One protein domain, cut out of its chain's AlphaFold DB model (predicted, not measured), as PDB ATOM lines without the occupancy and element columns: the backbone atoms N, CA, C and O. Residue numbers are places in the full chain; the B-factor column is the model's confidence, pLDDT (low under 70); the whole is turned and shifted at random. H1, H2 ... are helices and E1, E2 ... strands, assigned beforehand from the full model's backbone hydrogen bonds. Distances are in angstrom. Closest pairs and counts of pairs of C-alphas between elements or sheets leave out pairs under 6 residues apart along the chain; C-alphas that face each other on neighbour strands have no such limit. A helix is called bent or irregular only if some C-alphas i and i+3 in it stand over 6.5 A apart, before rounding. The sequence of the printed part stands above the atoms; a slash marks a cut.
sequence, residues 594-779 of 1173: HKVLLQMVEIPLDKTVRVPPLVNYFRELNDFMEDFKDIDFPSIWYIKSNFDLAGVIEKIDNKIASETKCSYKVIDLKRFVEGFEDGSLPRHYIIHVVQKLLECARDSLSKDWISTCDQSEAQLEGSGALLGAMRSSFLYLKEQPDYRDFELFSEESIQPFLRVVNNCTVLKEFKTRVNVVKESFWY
ATOM      1  N   HIS A 594     -26.202  45.442  31.589       87.19
ATOM      2  CA  HIS A 594     -27.275  44.444  31.551       87.19
ATOM      3  C   HIS A 594     -27.260  43.626  30.256       87.19
ATOM      4  O   HIS A 594     -27.454  42.412  30.291       87.19
ATOM      5  N   LYS A 595     -26.953  44.259  29.119       88.69
ATOM      6  CA  LYS A 595     -26.818  43.564  27.836       88.69
ATOM      7  C   LYS A 595     -25.731  42.487  27.876       88.69
ATOM      8  O   LYS A 595     -25.942  41.397  27.352       88.69
ATOM      9  N   VAL A 596     -24.584  42.762  28.501       92.00
ATOM     10  CA  VAL A 596     -23.508  41.765  28.634       92.00
ATOM     11  C   VAL A 596     -23.941  40.611  29.543       92.00
ATOM     12  O   VAL A 596     -23.694  39.458  29.201       92.00
ATOM     13  N   LEU A 597     -24.655  40.888  30.640       90.38
ATOM     14  CA  LEU A 597     -25.213  39.840  31.510       90.38
ATOM     15  C   LEU A 597     -26.184  38.916  30.765       90.38
ATOM     16  O   LEU A 597     -26.085  37.699  30.895       90.38
ATOM     17  N   LEU A 598     -27.076  39.468  29.937       90.12
ATOM     18  CA  LEU A 598     -27.992  38.667  29.118       90.12
ATOM     19  C   LEU A 598     -27.231  37.789  28.110       90.12
ATOM     20  O   LEU A 598     -27.535  36.605  27.976       90.12
ATOM     21  N   GLN A 599     -26.173  38.313  27.481       92.00
ATOM     22  CA  GLN A 599     -25.294  37.517  26.611       92.00
ATOM     23  C   GLN A 599     -24.634  36.350  27.363       92.00
ATOM     24  O   GLN A 599     -24.473  35.265  26.804       92.00
ATOM     25  N   MET A 600     -24.272  36.544  28.633       93.69
ATOM     26  CA  MET A 600     -23.694  35.496  29.481       93.69
ATOM     27  C   MET A 600     -24.702  34.415  29.889       93.69
ATOM     28  O   MET A 600     -24.284  33.336  30.300       93.69
ATOM     29  N   VAL A 601     -26.004  34.662  29.760       93.38
ATOM     30  CA  VAL A 601     -27.052  33.636  29.891       93.38
ATOM     31  C   VAL A 601     -27.275  32.934  28.555       93.38
ATOM     32  O   VAL A 601     -27.406  31.713  28.497       93.38
ATOM     33  N   GLU A 602     -27.296  33.706  27.472       92.69
ATOM     34  CA  GLU A 602     -27.621  33.232  26.133       92.69
ATOM     35  C   GLU A 602     -26.540  32.309  25.538       92.69
ATOM     36  O   GLU A 602     -26.863  31.221  25.057       92.69
ATOM     37  N   ILE A 603     -25.263  32.712  25.581       93.88
ATOM     38  CA  ILE A 603     -24.139  31.985  24.958       93.88
ATOM     39  C   ILE A 603     -23.999  30.541  25.488       93.88
ATOM     40  O   ILE A 603     -23.837  29.626  24.678       93.88
ATOM     41  N   PRO A 604     -24.063  30.278  26.811       94.31
ATOM     42  CA  PRO A 604     -24.059  28.918  27.358       94.31
ATOM     43  C   PRO A 604     -25.170  28.023  26.814       94.31
ATOM     44  O   PRO A 604     -24.938  26.835  26.605       94.31
ATOM     45  N   LEU A 605     -26.363  28.577  26.572       92.56
ATOM     46  CA  LEU A 605     -27.526  27.818  26.108       92.56
ATOM     47  C   LEU A 605     -27.404  27.372  24.643       92.56
ATOM     48  O   LEU A 605     -28.056  26.406  24.244       92.56
ATOM     49  N   ASP A 606     -26.550  28.026  23.850       90.25
ATOM     50  CA  ASP A 606     -26.218  27.589  22.488       90.25
ATOM     51  C   ASP A 606     -25.215  26.425  22.464       90.25
ATOM     52  O   ASP A 606     -25.054  25.748  21.441       90.25
ATOM     53  N   LYS A 607     -24.538  26.155  23.586       89.81
ATOM     54  CA  LYS A 607     -23.543  25.086  23.670       89.81
ATOM     55  C   LYS A 607     -24.218  23.731  23.845       89.81
ATOM     56  O   LYS A 607     -25.107  23.531  24.670       89.81
ATOM     57  N   THR A 608     -23.739  22.740  23.097       84.81
ATOM     58  CA  THR A 608     -24.150  21.346  23.299       84.81
ATOM     59  C   THR A 608     -23.284  20.716  24.385       84.81
ATOM     60  O   THR A 608     -22.183  20.257  24.101       84.81
ATOM     61  N   VAL A 609     -23.780  20.719  25.623       88.25
ATOM     62  CA  VAL A 609     -23.082  20.192  26.811       88.25
ATOM     63  C   VAL A 609     -23.965  19.241  27.609       88.25
ATOM     64  O   VAL A 609     -25.195  19.259  27.471       88.25
ATOM     65  N   ARG A 610     -23.341  18.429  28.468       88.88
ATOM     66  CA  ARG A 610     -24.057  17.657  29.490       88.88
ATOM     67  C   ARG A 610     -24.669  18.588  30.540       88.88
ATOM     68  O   ARG A 610     -24.262  19.739  30.687       88.88
ATOM     69  N   VAL A 611     -25.631  18.062  31.291       90.25
ATOM     70  CA  VAL A 611     -26.377  18.831  32.294       90.25
ATOM     71  C   VAL A 611     -25.491  19.348  33.441       90.25
ATOM     72  O   VAL A 611     -25.587  20.539  33.738       90.25
ATOM     73  N   PRO A 612     -24.588  18.554  34.063       92.81
ATOM     74  CA  PRO A 612     -23.861  19.017  35.251       92.81
ATOM     75  C   PRO A 612     -22.959  20.249  35.034       92.81
ATOM     76  O   PRO A 612     -23.022  21.164  35.857       92.81
ATOM     77  N   PRO A 613     -22.161  20.352  33.948       92.88
ATOM     78  CA  PRO A 613     -21.384  21.563  33.667       92.88
ATOM     79  C   PRO A 613     -22.252  22.814  33.495       92.88
ATOM     80  O   PRO A 613     -21.908  23.875  34.012       92.88
ATOM     81  N   LEU A 614     -23.399  22.683  32.818       94.38
ATOM     82  CA  LEU A 614     -24.330  23.792  32.612       94.38
ATOM     83  C   LEU A 614     -24.969  24.241  33.931       94.38
ATOM     84  O   LEU A 614     -25.011  25.434  34.217       94.38
ATOM     85  N   VAL A 615     -25.398  23.288  34.760       95.00
ATOM     86  CA  VAL A 615     -25.927  23.539  36.109       95.00
ATOM     87  C   VAL A 615     -24.911  24.288  36.968       95.00
ATOM     88  O   VAL A 615     -25.257  25.286  37.594       95.00
ATOM     89  N   ASN A 616     -23.655  23.837  36.989       94.75
ATOM     90  CA  ASN A 616     -22.610  24.486  37.781       94.75
ATOM     91  C   ASN A 616     -22.344  25.917  37.307       94.75
ATOM     92  O   ASN A 616     -22.218  26.812  38.135       94.75
ATOM     93  N   TYR A 617     -22.323  26.151  35.994       96.50
ATOM     94  CA  TYR A 617     -22.192  27.498  35.449       96.50
ATOM     95  C   TYR A 617     -23.361  28.407  35.856       96.50
ATOM     96  O   TYR A 617     -23.135  29.508  36.353       96.50
ATOM     97  N   PHE A 618     -24.606  27.949  35.679       96.06
ATOM     98  CA  PHE A 618     -25.780  28.737  36.058       96.06
ATOM     99  C   PHE A 618     -25.837  29.005  37.560       96.06
ATOM    100  O   PHE A 618     -26.280  30.078  37.952       96.06
ATOM    101  N   ARG A 619     -25.336  28.089  38.394       96.38
ATOM    102  CA  ARG A 619     -25.202  28.321  39.833       96.38
ATOM    103  C   ARG A 619     -24.258  29.479  40.138       96.38
ATOM    104  O   ARG A 619     -24.660  30.392  40.849       96.38
ATOM    105  N   GLU A 620     -23.051  29.473  39.568       95.31
ATOM    106  CA  GLU A 620     -22.083  30.571  39.734       95.31
ATOM    107  C   GLU A 620     -22.630  31.898  39.183       95.31
ATOM    108  O   GLU A 620     -22.443  32.951  39.790       95.31
ATOM    109  N   LEU A 621     -23.358  31.857  38.062       94.62
ATOM    110  CA  LEU A 621     -24.005  33.035  37.483       94.62
ATOM    111  C   LEU A 621     -25.138  33.574  38.368       94.62
ATOM    112  O   LEU A 621     -25.214  34.778  38.592       94.62
ATOM    113  N   ASN A 622     -26.004  32.702  38.884       94.62
ATOM    114  CA  ASN A 622     -27.095  33.076  39.784       94.62
ATOM    115  C   ASN A 622     -26.552  33.671  41.089       94.62
ATOM    116  O   ASN A 622     -27.035  34.704  41.545       94.62
ATOM    117  N   ASP A 623     -25.520  33.051  41.658       92.62
ATOM    118  CA  ASP A 623     -24.787  33.551  42.819       92.62
ATOM    119  C   ASP A 623     -24.174  34.933  42.558       92.62
ATOM    120  O   ASP A 623     -24.278  35.837  43.386       92.62
ATOM    121  N   PHE A 624     -23.566  35.119  41.386       91.88
ATOM    122  CA  PHE A 624     -23.041  36.411  40.961       91.88
ATOM    123  C   PHE A 624     -24.154  37.464  40.831       91.88
ATOM    124  O   PHE A 624     -23.998  38.583  41.315       91.88
ATOM    125  N   MET A 625     -25.288  37.118  40.211       89.44
ATOM    126  CA  MET A 625     -26.439  38.015  40.042       89.44
ATOM    127  C   MET A 625     -27.057  38.436  41.380       89.44
ATOM    128  O   MET A 625     -27.536  39.562  41.518       89.44
ATOM    129  N   GLU A 626     -27.053  37.542  42.365       88.69
ATOM    130  CA  GLU A 626     -27.586  37.813  43.694       88.69
ATOM    131  C   GLU A 626     -26.748  38.831  44.474       88.69
ATOM    132  O   GLU A 626     -27.331  39.653  45.175       88.69
ATOM    133  N   ASP A 627     -25.423  38.822  44.315       86.06
ATOM    134  CA  ASP A 627     -24.523  39.818  44.914       86.06
ATOM    135  C   ASP A 627     -24.461  41.112  44.081       86.06
ATOM    136  O   ASP A 627     -24.282  42.205  44.618       86.06
ATOM    137  N   PHE A 628     -24.652  41.018  42.761       84.75
ATOM    138  CA  PHE A 628     -24.681  42.173  41.860       84.75
ATOM    139  C   PHE A 628     -25.763  43.196  42.249       84.75
ATOM    140  O   PHE A 628     -25.558  44.395  42.068       84.75
ATOM    141  N   LYS A 629     -26.878  42.747  42.848       78.88
ATOM    142  CA  LYS A 629     -27.971  43.621  43.321       78.88
ATOM    143  C   LYS A 629     -27.527  44.650  44.370       78.88
ATOM    144  O   LYS A 629     -28.191  45.668  44.537       78.88
ATOM    145  N   ASP A 630     -26.436  44.379  45.089       80.31
ATOM    146  CA  ASP A 630     -25.939  45.249  46.158       80.31
ATOM    147  C   ASP A 630     -25.131  46.442  45.602       80.31
ATOM    148  O   ASP A 630     -24.709  47.327  46.357       80.31
ATOM    149  N   ILE A 631     -24.914  46.486  44.280       83.94
ATOM    150  CA  ILE A 631     -24.242  47.576  43.573       83.94
ATOM    151  C   ILE A 631     -25.284  48.588  43.082       83.94
ATOM    152  O   ILE A 631     -25.815  48.500  41.977       83.94
ATOM    153  N   ASP A 632     -25.537  49.608  43.896       84.06
ATOM    154  CA  ASP A 632     -26.422  50.720  43.540       84.06
ATOM    155  C   ASP A 632     -25.679  51.773  42.695       84.06
ATOM    156  O   ASP A 632     -25.184  52.774  43.214       84.06
ATOM    157  N   PHE A 633     -25.561  51.523  41.383       85.19
ATOM    158  CA  PHE A 633     -24.819  52.385  40.447       85.19
ATOM    159  C   PHE A 633     -25.172  53.886  40.530       85.19
ATOM    160  O   PHE A 633     -24.232  54.694  40.520       85.19
ATOM    161  N   PRO A 634     -26.460  54.289  40.629       82.25
ATOM    162  CA  PRO A 634     -26.846  55.682  40.856       82.25
ATOM    163  C   PRO A 634     -26.236  56.316  42.107       82.25
ATOM    164  O   PRO A 634     -25.802  57.466  42.051       82.25
ATOM    165  N   SER A 635     -26.165  55.598  43.230       80.19
ATOM    166  CA  SER A 635     -25.693  56.176  44.493       80.19
ATOM    167  C   SER A 635     -24.182  56.084  44.710       80.19
ATOM    168  O   SER A 635     -23.701  56.588  45.724       80.19
ATOM    169  N   ILE A 636     -23.412  55.493  43.791       84.19
ATOM    170  CA  ILE A 636     -21.957  55.273  43.932       84.19
ATOM    171  C   ILE A 636     -21.131  55.949  42.827       84.19
ATOM    172  O   ILE A 636     -20.194  55.371  42.282       84.19
ATOM    173  N   TRP A 637     -21.449  57.197  42.479       89.06
ATOM    174  CA  TRP A 637     -20.628  57.970  41.542       89.06
ATOM    175  C   TRP A 637     -19.612  58.845  42.282       89.06
ATOM    176  O   TRP A 637     -19.965  59.839  42.922       89.06
ATOM    177  N   TYR A 638     -18.333  58.475  42.176       88.75
ATOM    178  CA  TYR A 638     -17.213  59.201  42.773       88.75
ATOM    179  C   TYR A 638     -16.384  59.961  41.735       88.75
ATOM    180  O   TYR A 638     -16.092  59.434  40.661       88.75
ATOM    181  N   ILE A 639     -15.942  61.170  42.091       87.19
ATOM    182  CA  ILE A 639     -15.076  62.028  41.268       87.19
ATOM    183  C   ILE A 639     -13.927  62.638  42.091       87.19
ATOM    184  O   ILE A 639     -14.001  62.747  43.318       87.19
ATOM    185  N   LYS A 640     -12.859  63.072  41.412       83.69
ATOM    186  CA  LYS A 640     -11.821  63.943  41.987       83.69
ATOM    187  C   LYS A 640     -12.152  65.399  41.659       83.69
ATOM    188  O   LYS A 640     -12.482  65.701  40.515       83.69
ATOM    189  N   SER A 641     -12.101  66.290  42.651       68.25
ATOM    190  CA  SER A 641     -12.509  67.687  42.443       68.25
ATOM    191  C   SER A 641     -11.464  68.501  41.688       68.25
ATOM    192  O   SER A 641     -10.325  68.609  42.134       68.25
ATOM    193  N   ASN A 642     -11.926  69.110  40.594       62.94
ATOM    194  CA  ASN A 642     -11.442  70.364  40.009       62.94
ATOM    195  C   ASN A 642     -12.634  71.310  39.694       62.94
ATOM    196  O   ASN A 642     -12.475  72.262  38.936       62.94
ATOM    197  N   PHE A 643     -13.836  71.020  40.216       68.12
ATOM    198  CA  PHE A 643     -15.105  71.634  39.799       68.12
ATOM    199  C   PHE A 643     -15.781  72.346  40.975       68.12
ATOM    200  O   PHE A 643     -15.867  71.777  42.064       68.12
ATOM    201  N   ASP A 644     -16.289  73.557  40.752       63.75
ATOM    202  CA  ASP A 644     -17.018  74.329  41.764       63.75
ATOM    203  C   ASP A 644     -18.536  74.122  41.601       63.75
ATOM    204  O   ASP A 644     -19.212  74.852  40.880       63.75
ATOM    205  N   LEU A 645     -19.060  73.048  42.207       70.44
ATOM    206  CA  LEU A 645     -20.469  72.631  42.116       70.44
ATOM    207  C   LEU A 645     -21.072  72.401  43.514       70.44
ATOM    208  O   LEU A 645     -21.437  71.285  43.898       70.44
ATOM    209  N   ALA A 646     -21.152  73.474  44.304       67.75
ATOM    210  CA  ALA A 646     -21.711  73.440  45.654       67.75
ATOM    211  C   ALA A 646     -23.162  72.911  45.667       67.75
ATOM    212  O   ALA A 646     -24.026  73.400  44.942       67.75
ATOM    213  N   GLY A 647     -23.433  71.904  46.504       72.81
ATOM    214  CA  GLY A 647     -24.760  71.283  46.640       72.81
ATOM    215  C   GLY A 647     -25.093  70.193  45.610       72.81
ATOM    216  O   GLY A 647     -26.146  69.577  45.729       72.81
ATOM    217  N   VAL A 648     -24.210  69.928  44.638       81.31
ATOM    218  CA  VAL A 648     -24.341  68.835  43.647       81.31
ATOM    219  C   VAL A 648     -23.378  67.680  43.949       81.31
ATOM    220  O   VAL A 648     -23.668  66.522  43.640       81.31
ATOM    221  N   ILE A 649     -22.248  67.986  44.594       85.44
ATOM    222  CA  ILE A 649     -21.244  67.019  45.043       85.44
ATOM    223  C   ILE A 649     -20.953  67.178  46.544       85.44
ATOM    224  O   ILE A 649     -20.962  68.290  47.073       85.44
ATOM    225  N   GLU A 650     -20.668  66.072  47.225       85.75
ATOM    226  CA  GLU A 650     -20.364  66.002  48.660       85.75
ATOM    227  C   GLU A 650     -18.940  65.475  48.882       85.75
ATOM    228  O   GLU A 650     -18.524  64.508  48.245       85.75
ATOM    229  N   LYS A 651     -18.169  66.100  49.780       82.06
ATOM    230  CA  LYS A 651     -16.823  65.625  50.131       82.06
ATOM    231  C   LYS A 651     -16.924  64.346  50.968       82.06
ATOM    232  O   LYS A 651     -17.668  64.306  51.938       82.06
ATOM    233  N   ILE A 652     -16.126  63.334  50.629       82.12
ATOM    234  CA  ILE A 652     -16.049  62.080  51.390       82.12
ATOM    235  C   ILE A 652     -14.848  62.128  52.329       82.12
ATOM    236  O   ILE A 652     -13.723  62.374  51.884       82.12
ATOM    237  N   ASP A 653     -15.078  61.823  53.604       67.88
ATOM    238  CA  ASP A 653     -14.001  61.529  54.545       67.88
ATOM    239  C   ASP A 653     -13.413  60.148  54.233       67.88
ATOM    240  O   ASP A 653     -14.056  59.111  54.381       67.88
ATOM    241  N   ASN A 654     -12.179  60.147  53.739       70.62
ATOM    242  CA  ASN A 654     -11.435  58.973  53.300       70.62
ATOM    243  C   ASN A 654      -9.973  59.064  53.772       70.62
ATOM    244  O   ASN A 654      -9.550  60.082  54.327       70.62
ATOM    245  N   LYS A 655      -9.158  58.031  53.520       65.94
ATOM    246  CA  LYS A 655      -7.745  58.004  53.966       65.94
ATOM    247  C   LYS A 655      -6.878  59.145  53.404       65.94
ATOM    248  O   LYS A 655      -5.780  59.372  53.898       65.94
ATOM    249  N   ILE A 656      -7.361  59.853  52.379       61.34
ATOM    250  CA  ILE A 656      -6.665  60.937  51.666       61.34
ATOM    251  C   ILE A 656      -7.285  62.317  51.994       61.34
ATOM    252  O   ILE A 656      -6.866  63.338  51.453       61.34
ATOM    253  N   ALA A 657      -8.266  62.400  52.901       54.53
ATOM    254  CA  ALA A 657      -9.066  63.611  53.137       54.53
ATOM    255  C   ALA A 657      -8.267  64.834  53.639       54.53
ATOM    256  O   ALA A 657      -8.782  65.958  53.587       54.53
ATOM    257  N   SER A 658      -7.025  64.622  54.093       52.12
ATOM    258  CA  SER A 658      -6.059  65.644  54.514       52.12
ATOM    259  C   SER A 658      -5.159  66.189  53.388       52.12
ATOM    260  O   SER A 658      -4.366  67.091  53.643       52.12
ATOM    261  N   GLU A 659      -5.240  65.660  52.160       56.62
ATOM    262  CA  GLU A 659      -4.406  66.059  51.011       56.62
ATOM    263  C   GLU A 659      -5.179  66.944  50.002       56.62
ATOM    264  O   GLU A 659      -6.410  66.973  49.966       56.62
ATOM    265  N   THR A 660      -4.459  67.651  49.119       53.56
ATOM    266  CA  THR A 660      -4.999  68.620  48.133       53.56
ATOM    267  C   THR A 660      -5.912  68.022  47.045       53.56
ATOM    268  O   THR A 660      -6.482  68.775  46.260       53.56
ATOM    269  N   LYS A 661      -6.093  66.690  46.993       62.34
ATOM    270  CA  LYS A 661      -6.939  65.957  46.021       62.34
ATOM    271  C   LYS A 661      -7.993  65.076  46.711       62.34
ATOM    272  O   LYS A 661      -7.961  63.842  46.624       62.34
ATOM    273  N   CYS A 662      -8.932  65.721  47.397       71.62
ATOM    274  CA  CYS A 662     -10.065  65.060  48.050       71.62
ATOM    275  C   CYS A 662     -10.991  64.353  47.034       71.62
ATOM    276  O   CYS A 662     -11.098  64.766  45.875       71.62
ATOM    277  N   SER A 663     -11.652  63.276  47.470       84.62
ATOM    278  CA  SER A 663     -12.664  62.552  46.682       84.62
ATOM    279  C   SER A 663     -14.062  63.065  47.024       84.62
ATOM    280  O   SER A 663     -14.345  63.382  48.180       84.62
ATOM    281  N   TYR A 664     -14.929  63.136  46.018       86.06
ATOM    282  CA  TYR A 664     -16.284  63.663  46.147       86.06
ATOM    283  C   TYR A 664     -17.295  62.658  45.603       86.06
ATOM    284  O   TYR A 664     -17.010  61.940  44.643       86.06
ATOM    285  N   LYS A 665     -18.472  62.617  46.218       88.56
ATOM    286  CA  LYS A 665     -19.639  61.848  45.797       88.56
ATOM    287  C   LYS A 665     -20.602  62.755  45.043       88.56
ATOM    288  O   LYS A 665     -20.869  63.856  45.512       88.56
ATOM    289  N   VAL A 666     -21.160  62.308  43.924       87.81
ATOM    290  CA  VAL A 666     -22.271  63.019  43.271       87.81
ATOM    291  C   VAL A 666     -23.560  62.753  44.054       87.81
ATOM    292  O   VAL A 666     -23.913  61.594  44.268       87.81
ATOM    293  N   ILE A 667     -24.243  63.812  44.499       86.00
ATOM    294  CA  ILE A 667     -25.492  63.728  45.282       86.00
ATOM    295  C   ILE A 667     -26.732  64.149  44.479       86.00
ATOM    296  O   ILE A 667     -27.813  63.627  44.737       86.00
ATOM    297  N   ASP A 668     -26.586  65.023  43.477       85.19
ATOM    298  CA  ASP A 668     -27.659  65.386  42.537       85.19
ATOM    299  C   ASP A 668     -27.253  65.012  41.105       85.19
ATOM    300  O   ASP A 668     -26.553  65.752  40.416       85.19
ATOM    301  N   LEU A 669     -27.691  63.831  40.663       85.00
ATOM    302  CA  LEU A 669     -27.313  63.250  39.373       85.00
ATOM    303  C   LEU A 669     -27.776  64.089  38.174       85.00
ATOM    304  O   LEU A 669     -27.057  64.168  37.182       85.00
ATOM    305  N   LYS A 670     -28.966  64.704  38.239       81.88
ATOM    306  CA  LYS A 670     -29.539  65.450  37.106       81.88
ATOM    307  C   LYS A 670     -28.796  66.764  36.907       81.88
ATOM    308  O   LYS A 670     -28.262  66.995  35.825       81.88
ATOM    309  N   ARG A 671     -28.643  67.548  37.981       81.12
ATOM    310  CA  ARG A 671     -27.879  68.804  37.936       81.12
ATOM    311  C   ARG A 671     -26.405  68.582  37.626       81.12
ATOM    312  O   ARG A 671     -25.787  69.422  36.978       81.12
ATOM    313  N   PHE A 672     -25.838  67.460  38.074       84.69
ATOM    314  CA  PHE A 672     -24.461  67.111  37.748       84.69
ATOM    315  C   PHE A 672     -24.271  66.882  36.252       84.69
ATOM    316  O   PHE A 672     -23.298  67.376  35.708       84.69
ATOM    317  N   VAL A 673     -25.185  66.178  35.576       82.19
ATOM    318  CA  VAL A 673     -25.090  65.941  34.125       82.19
ATOM    319  C   VAL A 673     -25.395  67.211  33.323       82.19
ATOM    320  O   VAL A 673     -24.672  67.511  32.378       82.19
ATOM    321  N   GLU A 674     -26.407  67.986  33.727       79.25
ATOM    322  CA  GLU A 674     -26.766  69.275  33.103       79.25
ATOM    323  C   GLU A 674     -25.621  70.302  33.166       79.25
ATOM    324  O   GLU A 674     -25.470  71.113  32.260       79.25
ATOM    325  N   GLY A 675     -24.774  70.245  34.200       73.06
ATOM    326  CA  GLY A 675     -23.622  71.140  34.358       73.06
ATOM    327  C   GLY A 675     -22.486  70.948  33.341       73.06
ATOM    328  O   GLY A 675     -21.543  71.739  33.350       73.06
ATOM    329  N   PHE A 676     -22.545  69.927  32.477       73.56
ATOM    330  CA  PHE A 676     -21.517  69.609  31.478       73.56
ATOM    331  C   PHE A 676     -22.128  69.549  30.063       73.56
ATOM    332  O   PHE A 676     -22.256  68.475  29.476       73.56
ATOM    333  N   GLU A 677     -22.482  70.707  29.492       58.12
ATOM    334  CA  GLU A 677     -23.068  70.815  28.139       58.12
ATOM    335  C   GLU A 677     -22.070  70.494  26.994       58.12
ATOM    336  O   GLU A 677     -22.486  70.057  25.923       58.12
ATOM    337  N   ASP A 678     -20.751  70.594  27.228       55.28
ATOM    338  CA  ASP A 678     -19.695  70.454  26.197       55.28
ATOM    339  C   ASP A 678     -19.068  69.039  26.078       55.28
ATOM    340  O   ASP A 678     -17.963  68.858  25.562       55.28
ATOM    341  N   GLY A 679     -19.752  67.989  26.550       55.84
ATOM    342  CA  GLY A 679     -19.413  66.596  26.208       55.84
ATOM    343  C   GLY A 679     -18.211  65.957  26.929       55.84
ATOM    344  O   GLY A 679     -17.826  64.842  26.580       55.84
ATOM    345  N   SER A 680     -17.637  66.594  27.955       64.62
ATOM    346  CA  SER A 680     -16.532  66.036  28.763       64.62
ATOM    347  C   SER A 680     -16.962  65.629  30.182       64.62
ATOM    348  O   SER A 680     -16.355  66.022  31.178       64.62
ATOM    349  N   LEU A 681     -18.022  64.817  30.285       81.38
ATOM    350  CA  LEU A 681     -18.479  64.285  31.573       81.38
ATOM    351  C   LEU A 681     -17.412  63.396  32.245       81.38
ATOM    352  O   LEU A 681     -16.835  62.524  31.586       81.38
ATOM    353  N   PRO A 682     -17.194  63.535  33.567       81.62
ATOM    354  CA  PRO A 682     -16.346  62.622  34.326       81.62
ATOM    355  C   PRO A 682     -16.837  61.173  34.239       81.62
ATOM    356  O   PRO A 682     -18.025  60.889  34.367       81.62
ATOM    357  N   ARG A 683     -15.911  60.232  34.058       86.12
ATOM    358  CA  ARG A 683     -16.227  58.807  33.909       86.12
ATOM    359  C   ARG A 683     -16.818  58.209  35.190       86.12
ATOM    360  O   ARG A 683     -16.309  58.440  36.286       86.12
ATOM    361  N   HIS A 684     -17.823  57.343  35.048       90.69
ATOM    362  CA  HIS A 684     -18.272  56.460  36.132       90.69
ATOM    363  C   HIS A 684     -17.400  55.195  36.178       90.69
ATOM    364  O   HIS A 684     -17.605  54.239  35.425       90.69
ATOM    365  N   TYR A 685     -16.365  55.213  37.018       90.31
ATOM    366  CA  TYR A 685     -15.355  54.150  37.067       90.31
ATOM    367  C   TYR A 685     -15.892  52.804  37.547       90.31
ATOM    368  O   TYR A 685     -15.452  51.780  37.035       90.31
ATOM    369  N   ILE A 686     -16.850  52.771  38.479       91.62
ATOM    370  CA  ILE A 686     -17.413  51.501  38.964       91.62
ATOM    371  C   ILE A 686     -18.192  50.807  37.847       91.62
ATOM    372  O   ILE A 686     -17.956  49.625  37.601       91.62
ATOM    373  N   ILE A 687     -19.045  51.535  37.113       91.06
ATOM    374  CA  ILE A 687     -19.723  50.969  35.936       91.06
ATOM    375  C   ILE A 687     -18.696  50.501  34.908       91.06
ATOM    376  O   ILE A 687     -18.819  49.397  34.383       91.06
ATOM    377  N   HIS A 688     -17.660  51.303  34.646       92.31
ATOM    378  CA  HIS A 688     -16.617  50.920  33.701       92.31
ATOM    379  C   HIS A 688     -15.916  49.607  34.085       92.31
ATOM    380  O   HIS A 688     -15.765  48.731  33.230       92.31
ATOM    381  N   VAL A 689     -15.505  49.468  35.349       92.31
ATOM    382  CA  VAL A 689     -14.858  48.262  35.882       92.31
ATOM    383  C   VAL A 689     -15.788  47.067  35.747       92.31
ATOM    384  O   VAL A 689     -15.412  46.072  35.134       92.31
ATOM    385  N   VAL A 690     -17.019  47.179  36.249       92.44
ATOM    386  CA  VAL A 690     -17.998  46.088  36.211       92.44
ATOM    387  C   VAL A 690     -18.299  45.668  34.772       92.44
ATOM    388  O   VAL A 690     -18.252  44.480  34.461       92.44
ATOM    389  N   GLN A 691     -18.519  46.625  33.866       93.12
ATOM    390  CA  GLN A 691     -18.741  46.339  32.451       93.12
ATOM    391  C   GLN A 691     -17.554  45.591  31.831       93.12
ATOM    392  O   GLN A 691     -17.753  44.592  31.145       93.12
ATOM    393  N   LYS A 692     -16.314  46.033  32.082       94.69
ATOM    394  CA  LYS A 692     -15.117  45.381  31.529       94.69
ATOM    395  C   LYS A 692     -14.882  43.983  32.084       94.69
ATOM    396  O   LYS A 692     -14.449  43.106  31.339       94.69
ATOM    397  N   LEU A 693     -15.171  43.766  33.363       94.25
ATOM    398  CA  LEU A 693     -15.096  42.443  33.975       94.25
ATOM    399  C   LEU A 693     -16.137  41.497  33.366       94.25
ATOM    400  O   LEU A 693     -15.797  40.379  32.992       94.25
ATOM    401  N   LEU A 694     -17.368  41.963  33.162       94.31
ATOM    402  CA  LEU A 694     -18.406  41.175  32.498       94.31
ATOM    403  C   LEU A 694     -18.075  40.878  31.034       94.31
ATOM    404  O   LEU A 694     -18.272  39.756  30.583       94.31
ATOM    405  N   GLU A 695     -17.521  41.845  30.295       95.31
ATOM    406  CA  GLU A 695     -17.019  41.616  28.934       95.31
ATOM    407  C   GLU A 695     -15.921  40.543  28.935       95.31
ATOM    408  O   GLU A 695     -15.969  39.620  28.129       95.31
ATOM    409  N   CYS A 696     -14.988  40.597  29.891       94.88
ATOM    410  CA  CYS A 696     -13.952  39.581  30.069       94.88
ATOM    411  C   CYS A 696     -14.541  38.190  30.367       94.88
ATOM    412  O   CYS A 696     -14.113  37.196  29.772       94.88
ATOM    413  N   ALA A 697     -15.547  38.109  31.242       95.12
ATOM    414  CA  ALA A 697     -16.230  36.858  31.549       95.12
ATOM    415  C   ALA A 697     -17.002  36.309  30.343       95.12
ATOM    416  O   ALA A 697     -16.874  35.127  30.024       95.12
ATOM    417  N   ARG A 698     -17.717  37.165  29.609       95.62
ATOM    418  CA  ARG A 698     -18.379  36.803  28.352       95.62
ATOM    419  C   ARG A 698     -17.380  36.274  27.328       95.62
ATOM    420  O   ARG A 698     -17.613  35.224  26.742       95.62
ATOM    421  N   ASP A 699     -16.269  36.967  27.117       93.81
ATOM    422  CA  ASP A 699     -15.280  36.580  26.108       93.81
ATOM    423  C   ASP A 699     -14.611  35.239  26.469       93.81
ATOM    424  O   ASP A 699     -14.297  34.435  25.588       93.81
ATOM    425  N   SER A 700     -14.485  34.932  27.767       94.12
ATOM    426  CA  SER A 700     -13.984  33.633  28.235       94.12
ATOM    427  C   SER A 700     -14.883  32.442  27.857       94.12
ATOM    428  O   SER A 700     -14.367  31.333  27.703       94.12
ATOM    429  N   LEU A 701     -16.184  32.660  27.602       94.25
ATOM    430  CA  LEU A 701     -17.111  31.617  27.135       94.25
ATOM    431  C   LEU A 701     -16.800  31.135  25.712       94.25
ATOM    432  O   LEU A 701     -17.328  30.106  25.290       94.25
ATOM    433  N   SER A 702     -15.964  31.859  24.969       92.31
ATOM    434  CA  SER A 702     -15.547  31.519  23.603       92.31
ATOM    435  C   SER A 702     -14.056  31.194  23.505       92.31
ATOM    436  O   SER A 702     -13.534  31.038  22.406       92.31
ATOM    437  N   LYS A 703     -13.353  31.110  24.640       92.25
ATOM    438  CA  LYS A 703     -11.919  30.825  24.683       92.25
ATOM    439  C   LYS A 703     -11.654  29.323  24.586       92.25
ATOM    440  O   LYS A 703     -12.338  28.528  25.227       92.25
ATOM    441  N   ASP A 704     -10.636  28.942  23.822       92.06
ATOM    442  CA  ASP A 704     -10.194  27.551  23.742       92.06
ATOM    443  C   ASP A 704      -9.278  27.199  24.918       92.06
ATOM    444  O   ASP A 704      -8.324  27.922  25.233       92.06
ATOM    445  N   TRP A 705      -9.562  26.063  25.555       92.38
ATOM    446  CA  TRP A 705      -8.843  25.570  26.724       92.38
ATOM    447  C   TRP A 705      -8.209  24.209  26.459       92.38
ATOM    448  O   TRP A 705      -8.865  23.261  26.036       92.38
ATOM    449  N   ILE A 706      -6.940  24.047  26.811       92.25
ATOM    450  CA  ILE A 706      -6.302  22.734  26.904       92.25
ATOM    451  C   ILE A 706      -6.826  22.067  28.183       92.25
ATOM    452  O   ILE A 706      -6.523  22.502  29.299       92.25
ATOM    453  N   SER A 707      -7.655  21.033  28.026       90.62
ATOM    454  CA  SER A 707      -8.277  20.303  29.133       90.62
ATOM    455  C   SER A 707      -8.633  18.865  28.736       90.62
ATOM    456  O   SER A 707      -8.541  18.495  27.567       90.62
ATOM    457  N   THR A 708      -9.021  18.049  29.717       84.69
ATOM    458  CA  THR A 708      -9.498  16.673  29.497       84.69
ATOM    459  C   THR A 708     -10.993  16.592  29.178       84.69
ATOM    460  O   THR A 708     -11.473  15.504  28.875       84.69
ATOM    461  N   CYS A 709     -11.736  17.695  29.303       83.69
ATOM    462  CA  CYS A 709     -13.160  17.773  28.980       83.69
ATOM    463  C   CYS A 709     -13.385  18.437  27.611       83.69
ATOM    464  O   CYS A 709     -12.471  19.016  27.019       83.69
ATOM    465  N   ASP A 710     -14.609  18.324  27.092       90.69
ATOM    466  CA  ASP A 710     -14.994  18.957  25.830       90.69
ATOM    467  C   ASP A 710     -14.858  20.484  25.918       90.69
ATOM    468  O   ASP A 710     -15.149  21.076  26.958       90.69
ATOM    469  N   GLN A 711     -14.481  21.145  24.815       93.12
ATOM    470  CA  GLN A 711     -14.243  22.601  24.793       93.12
ATOM    471  C   GLN A 711     -15.417  23.411  25.349       93.12
ATOM    472  O   GLN A 711     -15.219  24.328  26.141       93.12
ATOM    473  N   SER A 712     -16.648  23.039  24.991       93.12
ATOM    474  CA  SER A 712     -17.848  23.696  25.504       93.12
ATOM    475  C   SER A 712     -17.999  23.556  27.023       93.12
ATOM    476  O   SER A 712     -18.432  24.503  27.669       93.12
ATOM    477  N   GLU A 713     -17.638  22.407  27.604       93.88
ATOM    478  CA  GLU A 713     -17.668  22.203  29.061       93.88
ATOM    479  C   GLU A 713     -16.531  22.978  29.740       93.88
ATOM    480  O   GLU A 713     -16.760  23.666  30.734       93.88
ATOM    481  N   ALA A 714     -15.330  22.950  29.155       92.88
ATOM    482  CA  ALA A 714     -14.170  23.694  29.636       92.88
ATOM    483  C   ALA A 714     -14.416  25.213  29.665       92.88
ATOM    484  O   ALA A 714     -14.035  25.889  30.621       92.88
ATOM    485  N   GLN A 715     -15.091  25.743  28.640       95.19
ATOM    486  CA  GLN A 715     -15.508  27.145  28.556       95.19
ATOM    487  C   GLN A 715     -16.447  27.525  29.702       95.19
ATOM    488  O   GLN A 715     -16.215  28.531  30.367       95.19
ATOM    489  N   LEU A 716     -17.463  26.702  29.985       96.12
ATOM    490  CA  LEU A 716     -18.390  26.936  31.096       96.12
ATOM    491  C   LEU A 716     -17.689  26.875  32.457       96.12
ATOM    492  O   LEU A 716     -17.910  27.741  33.300       96.12
ATOM    493  N   GLU A 717     -16.808  25.894  32.665       94.19
ATOM    494  CA  GLU A 717     -16.032  25.788  33.904       94.19
ATOM    495  C   GLU A 717     -15.101  26.986  34.122       94.19
ATOM    496  O   GLU A 717     -15.016  27.508  35.235       94.19
ATOM    497  N   GLY A 718     -14.402  27.421  33.070       93.56
ATOM    498  CA  GLY A 718     -13.521  28.583  33.124       93.56
ATOM    499  C   GLY A 718     -14.297  29.858  33.451       93.56
ATOM    500  O   GLY A 718     -13.965  30.565  34.402       93.56
ATOM    501  N   SER A 719     -15.376  30.129  32.717       95.81
ATOM    502  CA  SER A 719     -16.202  31.318  32.946       95.81
ATOM    503  C   SER A 719     -16.888  31.311  34.315       95.81
ATOM    504  O   SER A 719     -16.939  32.353  34.964       95.81
ATOM    505  N   GLY A 720     -17.353  30.153  34.795       95.38
ATOM    506  CA  GLY A 720     -17.920  30.014  36.141       95.38
ATOM    507  C   GLY A 720     -16.902  30.336  37.240       95.38
ATOM    508  O   GLY A 720     -17.182  31.137  38.127       95.38
ATOM    509  N   ALA A 721     -15.678  29.802  37.144       93.56
ATOM    510  CA  ALA A 721     -14.609  30.119  38.096       93.56
ATOM    511  C   ALA A 721     -14.246  31.616  38.090       93.56
ATOM    512  O   ALA A 721     -13.977  32.205  39.140       93.56
ATOM    513  N   LEU A 722     -14.258  32.238  36.908       95.25
ATOM    514  CA  LEU A 722     -14.000  33.665  36.743       95.25
ATOM    515  C   LEU A 722     -15.094  34.527  37.387       95.25
ATOM    516  O   LEU A 722     -14.768  35.473  38.103       95.25
ATOM    517  N   LEU A 723     -16.368  34.168  37.198       94.19
ATOM    518  CA  LEU A 723     -17.513  34.810  37.851       94.19
ATOM    519  C   LEU A 723     -17.397  34.756  39.379       94.19
ATOM    520  O   LEU A 723     -17.503  35.792  40.038       94.19
ATOM    521  N   GLY A 724     -17.095  33.582  39.941       90.75
ATOM    522  CA  GLY A 724     -16.909  33.418  41.386       90.75
ATOM    523  C   GLY A 724     -15.759  34.267  41.953       90.75
ATOM    524  O   GLY A 724     -15.851  34.807  43.062       90.75
ATOM    525  N   ALA A 725     -14.682  34.453  41.188       90.62
ATOM    526  CA  ALA A 725     -13.579  35.332  41.572       90.62
ATOM    527  C   ALA A 725     -13.941  36.825  41.468       90.62
ATOM    528  O   ALA A 725     -13.662  37.587  42.395       90.62
ATOM    529  N   MET A 726     -14.605  37.243  40.383       91.44
ATOM    530  CA  MET A 726     -15.073  38.623  40.189       91.44
ATOM    531  C   MET A 726     -16.066  39.044  41.271       91.44
ATOM    532  O   MET A 726     -15.925  40.129  41.835       91.44
ATOM    533  N   ARG A 727     -17.004  38.162  41.628       89.50
ATOM    534  CA  ARG A 727     -17.951  38.344  42.737       89.50
ATOM    535  C   ARG A 727     -17.242  38.785  44.022       89.50
ATOM    536  O   ARG A 727     -17.631  39.760  44.654       89.50
ATOM    537  N   SER A 728     -16.133  38.127  44.364       84.19
ATOM    538  CA  SER A 728     -15.362  38.441  45.576       84.19
ATOM    539  C   SER A 728     -14.664  39.808  45.518       84.19
ATOM    540  O   SER A 728     -14.373  40.394  46.558       84.19
ATOM    541  N   SER A 729     -14.407  40.337  44.315       84.94
ATOM    542  CA  SER A 729     -13.798  41.661  44.125       84.94
ATOM    543  C   SER A 729     -14.780  42.820  44.357       84.94
ATOM    544  O   SER A 729     -14.358  43.923  44.704       84.94
ATOM    545  N   PHE A 730     -16.093  42.585  44.234       85.19
ATOM    546  CA  PHE A 730     -17.108  43.645  44.289       85.19
ATOM    547  C   PHE A 730     -17.215  44.334  45.648       85.19
ATOM    548  O   PHE A 730     -17.485  45.535  45.705       85.19
ATOM    549  N   LEU A 731     -16.896  43.623  46.733       81.00
ATOM    550  CA  LEU A 731     -16.808  44.197  48.079       81.00
ATOM    551  C   LEU A 731     -15.847  45.394  48.149       81.00
ATOM    552  O   LEU A 731     -16.043  46.299  48.960       81.00
ATOM    553  N   TYR A 732     -14.843  45.426  47.271       81.06
ATOM    554  CA  TYR A 732     -13.785  46.430  47.266       81.06
ATOM    555  C   TYR A 732     -14.046  47.600  46.308       81.06
ATOM    556  O   TYR A 732     -13.288  48.567  46.309       81.06
ATOM    557  N   LEU A 733     -15.141  47.584  45.535       85.00
ATOM    558  CA  LEU A 733     -15.511  48.715  44.666       85.00
ATOM    559  C   LEU A 733     -15.783  49.995  45.475       85.00
ATOM    560  O   LEU A 733     -15.502  51.100  45.012       85.00
ATOM    561  N   LYS A 734     -16.268  49.847  46.717       82.25
ATOM    562  CA  LYS A 734     -16.522  50.954  47.656       82.25
ATOM    563  C   LYS A 734     -15.251  51.685  48.097       82.25
ATOM    564  O   LYS A 734     -15.350  52.774  48.650       82.25
ATOM    565  N   GLU A 735     -14.074  51.115  47.847       83.12
ATOM    566  CA  GLU A 735     -12.788  51.725  48.184       83.12
ATOM    567  C   GLU A 735     -12.283  52.697  47.118       83.12
ATOM    568  O   GLU A 735     -11.269  53.349  47.351       83.12
ATOM    569  N   GLN A 736     -12.963  52.847  45.971       86.81
ATOM    570  CA  GLN A 736     -12.573  53.823  44.945       86.81
ATOM    571  C   GLN A 736     -12.196  55.200  45.538       86.81
ATOM    572  O   GLN A 736     -11.163  55.741  45.135       86.81
ATOM    573  N   PRO A 737     -12.937  55.778  46.514       85.75
ATOM    574  CA  PRO A 737     -12.573  57.061  47.101       85.75
ATOM    575  C   PRO A 737     -11.172  57.089  47.724       85.75
ATOM    576  O   PRO A 737     -10.563  58.156  47.700       85.75
ATOM    577  N   ASP A 738     -10.654  55.972  48.240       82.19
ATOM    578  CA  ASP A 738      -9.331  55.852  48.874       82.19
ATOM    579  C   ASP A 738      -8.165  55.853  47.870       82.19
ATOM    580  O   ASP A 738      -7.003  55.833  48.278       82.19
ATOM    581  N   TYR A 739      -8.431  55.901  46.563       79.50
ATOM    582  CA  TYR A 739      -7.390  55.982  45.542       79.50
ATOM    583  C   TYR A 739      -7.008  57.435  45.236       79.50
ATOM    584  O   TYR A 739      -7.856  58.329  45.144       79.50
ATOM    585  N   ARG A 740      -5.707  57.694  45.043       76.31
ATOM    586  CA  ARG A 740      -5.203  59.009  44.591       76.31
ATOM    587  C   ARG A 740      -5.533  59.278  43.121       76.31
ATOM    588  O   ARG A 740      -5.810  60.423  42.771       76.31
ATOM    589  N   ASP A 741      -5.528  58.227  42.310       82.62
ATOM    590  CA  ASP A 741      -5.850  58.234  40.887       82.62
ATOM    591  C   ASP A 741      -6.896  57.147  40.608       82.62
ATOM    592  O   ASP A 741      -6.709  55.987  40.979       82.62
ATOM    593  N   PHE A 742      -8.017  57.530  39.998       87.81
ATOM    594  CA  PHE A 742      -9.087  56.590  39.674       87.81
ATOM    595  C   PHE A 742      -8.769  55.734  38.444       87.81
ATOM    596  O   PHE A 742      -9.340  54.652  38.313       87.81
ATOM    597  N   GLU A 743      -7.812  56.137  37.603       86.62
ATOM    598  CA  GLU A 743      -7.311  55.250  36.551       86.62
ATOM    599  C   GLU A 743      -6.521  54.087  37.135       86.62
ATOM    600  O   GLU A 743      -6.737  52.942  36.743       86.62
ATOM    601  N   LEU A 744      -5.714  54.345  38.169       83.25
ATOM    602  CA  LEU A 744      -5.054  53.277  38.914       83.25
ATOM    603  C   LEU A 744      -6.080  52.331  39.559       83.25
ATOM    604  O   LEU A 744      -5.924  51.121  39.461       83.25
ATOM    605  N   PHE A 745      -7.161  52.851  40.155       86.31
ATOM    606  CA  PHE A 745      -8.255  52.011  40.675       86.31
ATOM    607  C   PHE A 745      -8.844  51.095  39.592       86.31
ATOM    608  O   PHE A 745      -9.048  49.899  39.822       86.31
ATOM    609  N   SER A 746      -9.096  51.648  38.404       88.38
ATOM    610  CA  SER A 746      -9.612  50.894  37.264       88.38
ATOM    611  C   SER A 746      -8.633  49.808  36.814       88.38
ATOM    612  O   SER A 746      -9.025  48.659  36.611       88.38
ATOM    613  N   GLU A 747      -7.346  50.138  36.694       84.56
ATOM    614  CA  GLU A 747      -6.305  49.180  36.324       84.56
ATOM    615  C   GLU A 747      -6.150  48.060  37.359       84.56
ATOM    616  O   GLU A 747      -6.125  46.888  36.976       84.56
ATOM    617  N   GLU A 748      -6.107  48.391  38.655       81.25
ATOM    618  CA  GLU A 748      -6.012  47.412  39.748       81.25
ATOM    619  C   GLU A 748      -7.223  46.474  39.800       81.25
ATOM    620  O   GLU A 748      -7.078  45.306  40.154       81.25
ATOM    621  N   SER A 749      -8.404  46.963  39.417       86.06
ATOM    622  CA  SER A 749      -9.638  46.175  39.452       86.06
ATOM    623  C   SER A 749      -9.819  45.280  38.219       86.06
ATOM    624  O   SER A 749     -10.408  44.209  38.329       86.06
ATOM    625  N   ILE A 750      -9.319  45.691  37.045       89.88
ATOM    626  CA  ILE A 750      -9.583  45.011  35.762       89.88
ATOM    627  C   ILE A 750      -8.412  44.127  35.312       89.88
ATOM    628  O   ILE A 750      -8.614  42.985  34.885       89.88
ATOM    629  N   GLN A 751      -7.181  44.647  35.356       88.44
ATOM    630  CA  GLN A 751      -6.024  44.002  34.724       88.44
ATOM    631  C   GLN A 751      -5.702  42.603  35.268       88.44
ATOM    632  O   GLN A 751      -5.346  41.753  34.447       88.44
ATOM    633  N   PRO A 752      -5.858  42.305  36.577       88.62
ATOM    634  CA  PRO A 752      -5.614  40.958  37.083       88.62
ATOM    635  C   PRO A 752      -6.443  39.884  36.377       88.62
ATOM    636  O   PRO A 752      -5.906  38.867  35.944       88.62
ATOM    637  N   PHE A 753      -7.734  40.140  36.166       91.56
ATOM    638  CA  PHE A 753      -8.624  39.200  35.489       91.56
ATOM    639  C   PHE A 753      -8.290  39.065  33.997       91.56
ATOM    640  O   PHE A 753      -8.160  37.947  33.496       91.56
ATOM    641  N   LEU A 754      -8.059  40.186  33.299       90.50
ATOM    642  CA  LEU A 754      -7.685  40.169  31.879       90.50
ATOM    643  C   LEU A 754      -6.370  39.420  31.635       90.50
ATOM    644  O   LEU A 754      -6.264  38.659  30.674       90.50
ATOM    645  N   ARG A 755      -5.362  39.610  32.492       87.94
ATOM    646  CA  ARG A 755      -4.066  38.930  32.369       87.94
ATOM    647  C   ARG A 755      -4.197  37.430  32.547       87.94
ATOM    648  O   ARG A 755      -3.646  36.693  31.731       87.94
ATOM    649  N   VAL A 756      -4.941  36.976  33.555       90.38
ATOM    650  CA  VAL A 756      -5.150  35.538  33.765       90.38
ATOM    651  C   VAL A 756      -5.883  34.926  32.573       90.38
ATOM    652  O   VAL A 756      -5.443  33.901  32.053       90.38
ATOM    653  N   VAL A 757      -6.934  35.578  32.067       90.81
ATOM    654  CA  VAL A 757      -7.668  35.103  30.881       90.81
ATOM    655  C   VAL A 757      -6.786  35.090  29.634       90.81
ATOM    656  O   VAL A 757      -6.813  34.116  28.890       90.81
ATOM    657  N   ASN A 758      -5.966  36.113  29.394       89.19
ATOM    658  CA  ASN A 758      -5.150  36.195  28.179       89.19
ATOM    659  C   ASN A 758      -3.921  35.273  28.214       89.19
ATOM    660  O   ASN A 758      -3.564  34.693  27.192       89.19
ATOM    661  N   ASN A 759      -3.304  35.099  29.384       86.25
ATOM    662  CA  ASN A 759      -2.022  34.407  29.525       86.25
ATOM    663  C   ASN A 759      -2.145  32.922  29.897       86.25
ATOM    664  O   ASN A 759      -1.119  32.249  29.969       86.25
ATOM    665  N   CYS A 760      -3.349  32.414  30.174       88.81
ATOM    666  CA  CYS A 760      -3.577  30.988  30.409       88.81
ATOM    667  C   CYS A 760      -4.182  30.321  29.173       88.81
ATOM    668  O   CYS A 760      -5.095  30.862  28.546       88.81
ATOM    669  N   THR A 761      -3.726  29.109  28.870       89.44
ATOM    670  CA  THR A 761      -4.346  28.224  27.867       89.44
ATOM    671  C   THR A 761      -4.794  26.897  28.470       89.44
ATOM    672  O   THR A 761      -5.672  26.252  27.911       89.44
ATOM    673  N   VAL A 762      -4.258  26.495  29.626       92.12
ATOM    674  CA  VAL A 762      -4.633  25.263  30.336       92.12
ATOM    675  C   VAL A 762      -5.688  25.571  31.401       92.12
ATOM    676  O   VAL A 762      -5.463  26.411  32.272       92.12
ATOM    677  N   LEU A 763      -6.825  24.864  31.385       90.94
ATOM    678  CA  LEU A 763      -7.956  25.149  32.288       90.94
ATOM    679  C   LEU A 763      -7.594  24.983  33.775       90.94
ATOM    680  O   LEU A 763      -7.993  25.789  34.614       90.94
ATOM    681  N   LYS A 764      -6.830  23.939  34.117       88.44
ATOM    682  CA  LYS A 764      -6.421  23.672  35.508       88.44
ATOM    683  C   LYS A 764      -5.540  24.798  36.063       88.44
ATOM    684  O   LYS A 764      -5.754  25.256  37.185       88.44
ATOM    685  N   GLU A 765      -4.582  25.258  35.263       86.25
ATOM    686  CA  GLU A 765      -3.723  26.395  35.604       86.25
ATOM    687  C   GLU A 765      -4.559  27.671  35.755       86.25
ATOM    688  O   GLU A 765      -4.448  28.370  36.760       86.25
ATOM    689  N   PHE A 766      -5.464  27.924  34.805       91.31
ATOM    690  CA  PHE A 766      -6.362  29.072  34.833       91.31
ATOM    691  C   PHE A 766      -7.187  29.138  36.123       91.31
ATOM    692  O   PHE A 766      -7.170  30.166  36.794       91.31
ATOM    693  N   LYS A 767      -7.849  28.044  36.523       90.75
ATOM    694  CA  LYS A 767      -8.645  27.994  37.767       90.75
ATOM    695  C   LYS A 767      -7.795  28.318  38.999       90.75
ATOM    696  O   LYS A 767      -8.244  29.047  39.878       90.75
ATOM    697  N   THR A 768      -6.556  27.829  39.030       85.75
ATOM    698  CA  THR A 768      -5.599  28.106  40.115       85.75
ATOM    699  C   THR A 768      -5.251  29.596  40.159       85.75
ATOM    700  O   THR A 768      -5.395  30.241  41.195       85.75
ATOM    701  N   ARG A 769      -4.870  30.181  39.018       86.62
ATOM    702  CA  ARG A 769      -4.465  31.594  38.917       86.62
ATOM    703  C   ARG A 769      -5.622  32.566  39.147       86.62
ATOM    704  O   ARG A 769      -5.439  33.582  39.810       86.62
ATOM    705  N   VAL A 770      -6.827  32.240  38.680       90.56
ATOM    706  CA  VAL A 770      -8.049  33.007  38.982       90.56
ATOM    707  C   VAL A 770      -8.329  33.013  40.484       90.56
ATOM    708  O   VAL A 770      -8.681  34.055  41.035       90.56
ATOM    709  N   ASN A 771      -8.123  31.885  41.168       86.69
ATOM    710  CA  ASN A 771      -8.269  31.829  42.617       86.69
ATOM    711  C   ASN A 771      -7.204  32.676  43.339       86.69
ATOM    712  O   ASN A 771      -7.525  33.362  44.301       86.69
ATOM    713  N   VAL A 772      -5.963  32.718  42.844       83.44
ATOM    714  CA  VAL A 772      -4.938  33.639  43.375       83.44
ATOM    715  C   VAL A 772      -5.377  35.098  43.217       83.44
ATOM    716  O   VAL A 772      -5.268  35.873  44.165       83.44
ATOM    717  N   VAL A 773      -5.932  35.476  42.058       86.44
ATOM    718  CA  VAL A 773      -6.485  36.825  41.849       86.44
ATOM    719  C   VAL A 773      -7.603  37.117  42.846       86.44
ATOM    720  O   VAL A 773      -7.562  38.162  43.493       86.44
ATOM    721  N   LYS A 774      -8.552  36.192  43.030       87.25
ATOM    722  CA  LYS A 774      -9.632  36.307  44.022       87.25
ATOM    723  C   LYS A 774      -9.090  36.619  45.422       87.25
ATOM    724  O   LYS A 774      -9.478  37.621  46.020       87.25
ATOM    725  N   GLU A 775      -8.168  35.797  45.918       82.44
ATOM    726  CA  GLU A 775      -7.608  35.934  47.270       82.44
ATOM    727  C   GLU A 775      -6.709  37.173  47.411       82.44
ATOM    728  O   GLU A 775      -6.604  37.754  48.494       82.44
ATOM    729  N   SER A 776      -6.104  37.642  46.314       81.06
ATOM    730  CA  SER A 776      -5.206  38.798  46.337       81.06
ATOM    731  C   SER A 776      -5.881  40.091  46.796       81.06
ATOM    732  O   SER A 776      -5.252  40.887  47.497       81.06
ATOM    733  N   PHE A 777      -7.164  40.286  46.460       78.19
ATOM    734  CA  PHE A 777      -7.902  41.482  46.861       78.19
ATOM    735  C   PHE A 777      -7.966  41.595  48.384       78.19
ATOM    736  O   PHE A 777      -7.691  42.666  48.927       78.19
ATOM    737  N   TRP A 778      -8.257  40.494  49.076       75.75
ATOM    738  CA  TRP A 778      -8.263  40.459  50.534       75.75
ATOM    739  C   TRP A 778      -6.843  40.533  51.105       75.75
ATOM    740  O   TRP A 778      -6.550  41.374  51.960       75.75
ATOM    741  N   TYR A 779      -5.943  39.692  50.589       74.38
ATOM    742  CA  TYR A 779      -4.600  39.521  51.133       74.38
ATOM    743  C   TYR A 779      -3.802  40.825  51.132       74.38
ATOM    744  O   TYR A 779      -3.278  41.228  52.167       74.38
TER     745      TYR A 779
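This is residues 594 to 779 of the 1173 residues of the protein "SecA_DEAD domain-containing protein" of Lygus hesperus (UniProt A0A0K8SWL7). A long bundle of helices has a small head at one end, made of the three-stranded sheet E1, E3, E2 and the short helix H3. H1, H2, H4 and H5 run up and down along the bundle, while H7 packs on H5 and the bent H6 packs on H4. The printed part has 186 residues, with named elements in the order H1, H2, E1, E2, E3, H3, H4, H5, H6, H7; the class is mostly helix, and the sheet is antiparallel. The whole is elongated, spanning 59 by 32 by 27 A, and only just compact, close to loose, with a radius of gyration of the C-alphas of 18.9 A.

H1, residues 594 to 606, begins at C-alpha 594 (-27.275, 44.444, 31.551) and is 19.2 A long. H2, residues 611 to 628, is 25.3 A long. The strands are E1, residues 638 to 640, E2, residues 649 to 651, and E3, residues 663 to 666. H3 holds residues 669 to 674. H4, residues 685 to 700, is 22.4 A long. H5, residues 711 to 738, is 41.3 A long; it has a kink of 44 degrees near residue 731 and is irregular, with C-alphas 734 and 737 7.3 A apart. H6, residues 742 to 759, was assigned as one helix by its hydrogen bonds but is bent, with C-alphas 749 and 752 7.0 A apart; its arms H6a, residues 742 to 749, and H6b, residues 752 to 759, stand at a steep tilt of 57 degrees. H7, residues 763 to 779, is 23.9 A long and ends at C-alpha 779 (-4.600, 39.521, 51.133).

H1, H2, H4 and H5 form an up and down bundle, each helix running against the one before it. H1, with residues 596 to 600 alone, touches H4, closest at the C-alphas of Met 600 and Arg 698, 5.6 A. H5 is the hub: it touches H2, closest at the C-alphas of Tyr 617 and Gly 720, 5.0 A, and H7, closest at those of Ala 725 and Lys 774, 4.7 A. H4 and H5 are a helical hairpin at a shallow tilt of 11 degrees, with the C-alphas of Ser 700 and Ser 719 closest at 5.7 A. H4 touches H6a, closest at the C-alphas of Val 689 and Ser 746, 6.0 A, and H6b, closest at those of Cys 696 and Leu 754, 6.5 A. H5 only grazes the sheet, with residues 734 to 738. Within hydrogen-bond range are N 639 and O 664 of E1 and E3, 2.9 A, and N 650 and O 665 of E2 and E3, 2.8 A. In H2, H3, H4, H6a and H6b every O i to N i+4 pair is within hydrogen-bond range; the counts are 7 of 9 in H1, 15 of 24 in H5 and 11 of 13 in H7.

The C-alphas of Ala 646 and Thr 708 are the two farthest apart, at 60.3 A. The printed part has no cut. The link from E2 to E3 is long, with 11 residues. Mean pLDDT of the printed part is 85.5; residues 641 to 644, 646, 653, 655 to 661 and 677 to 680 are under 70.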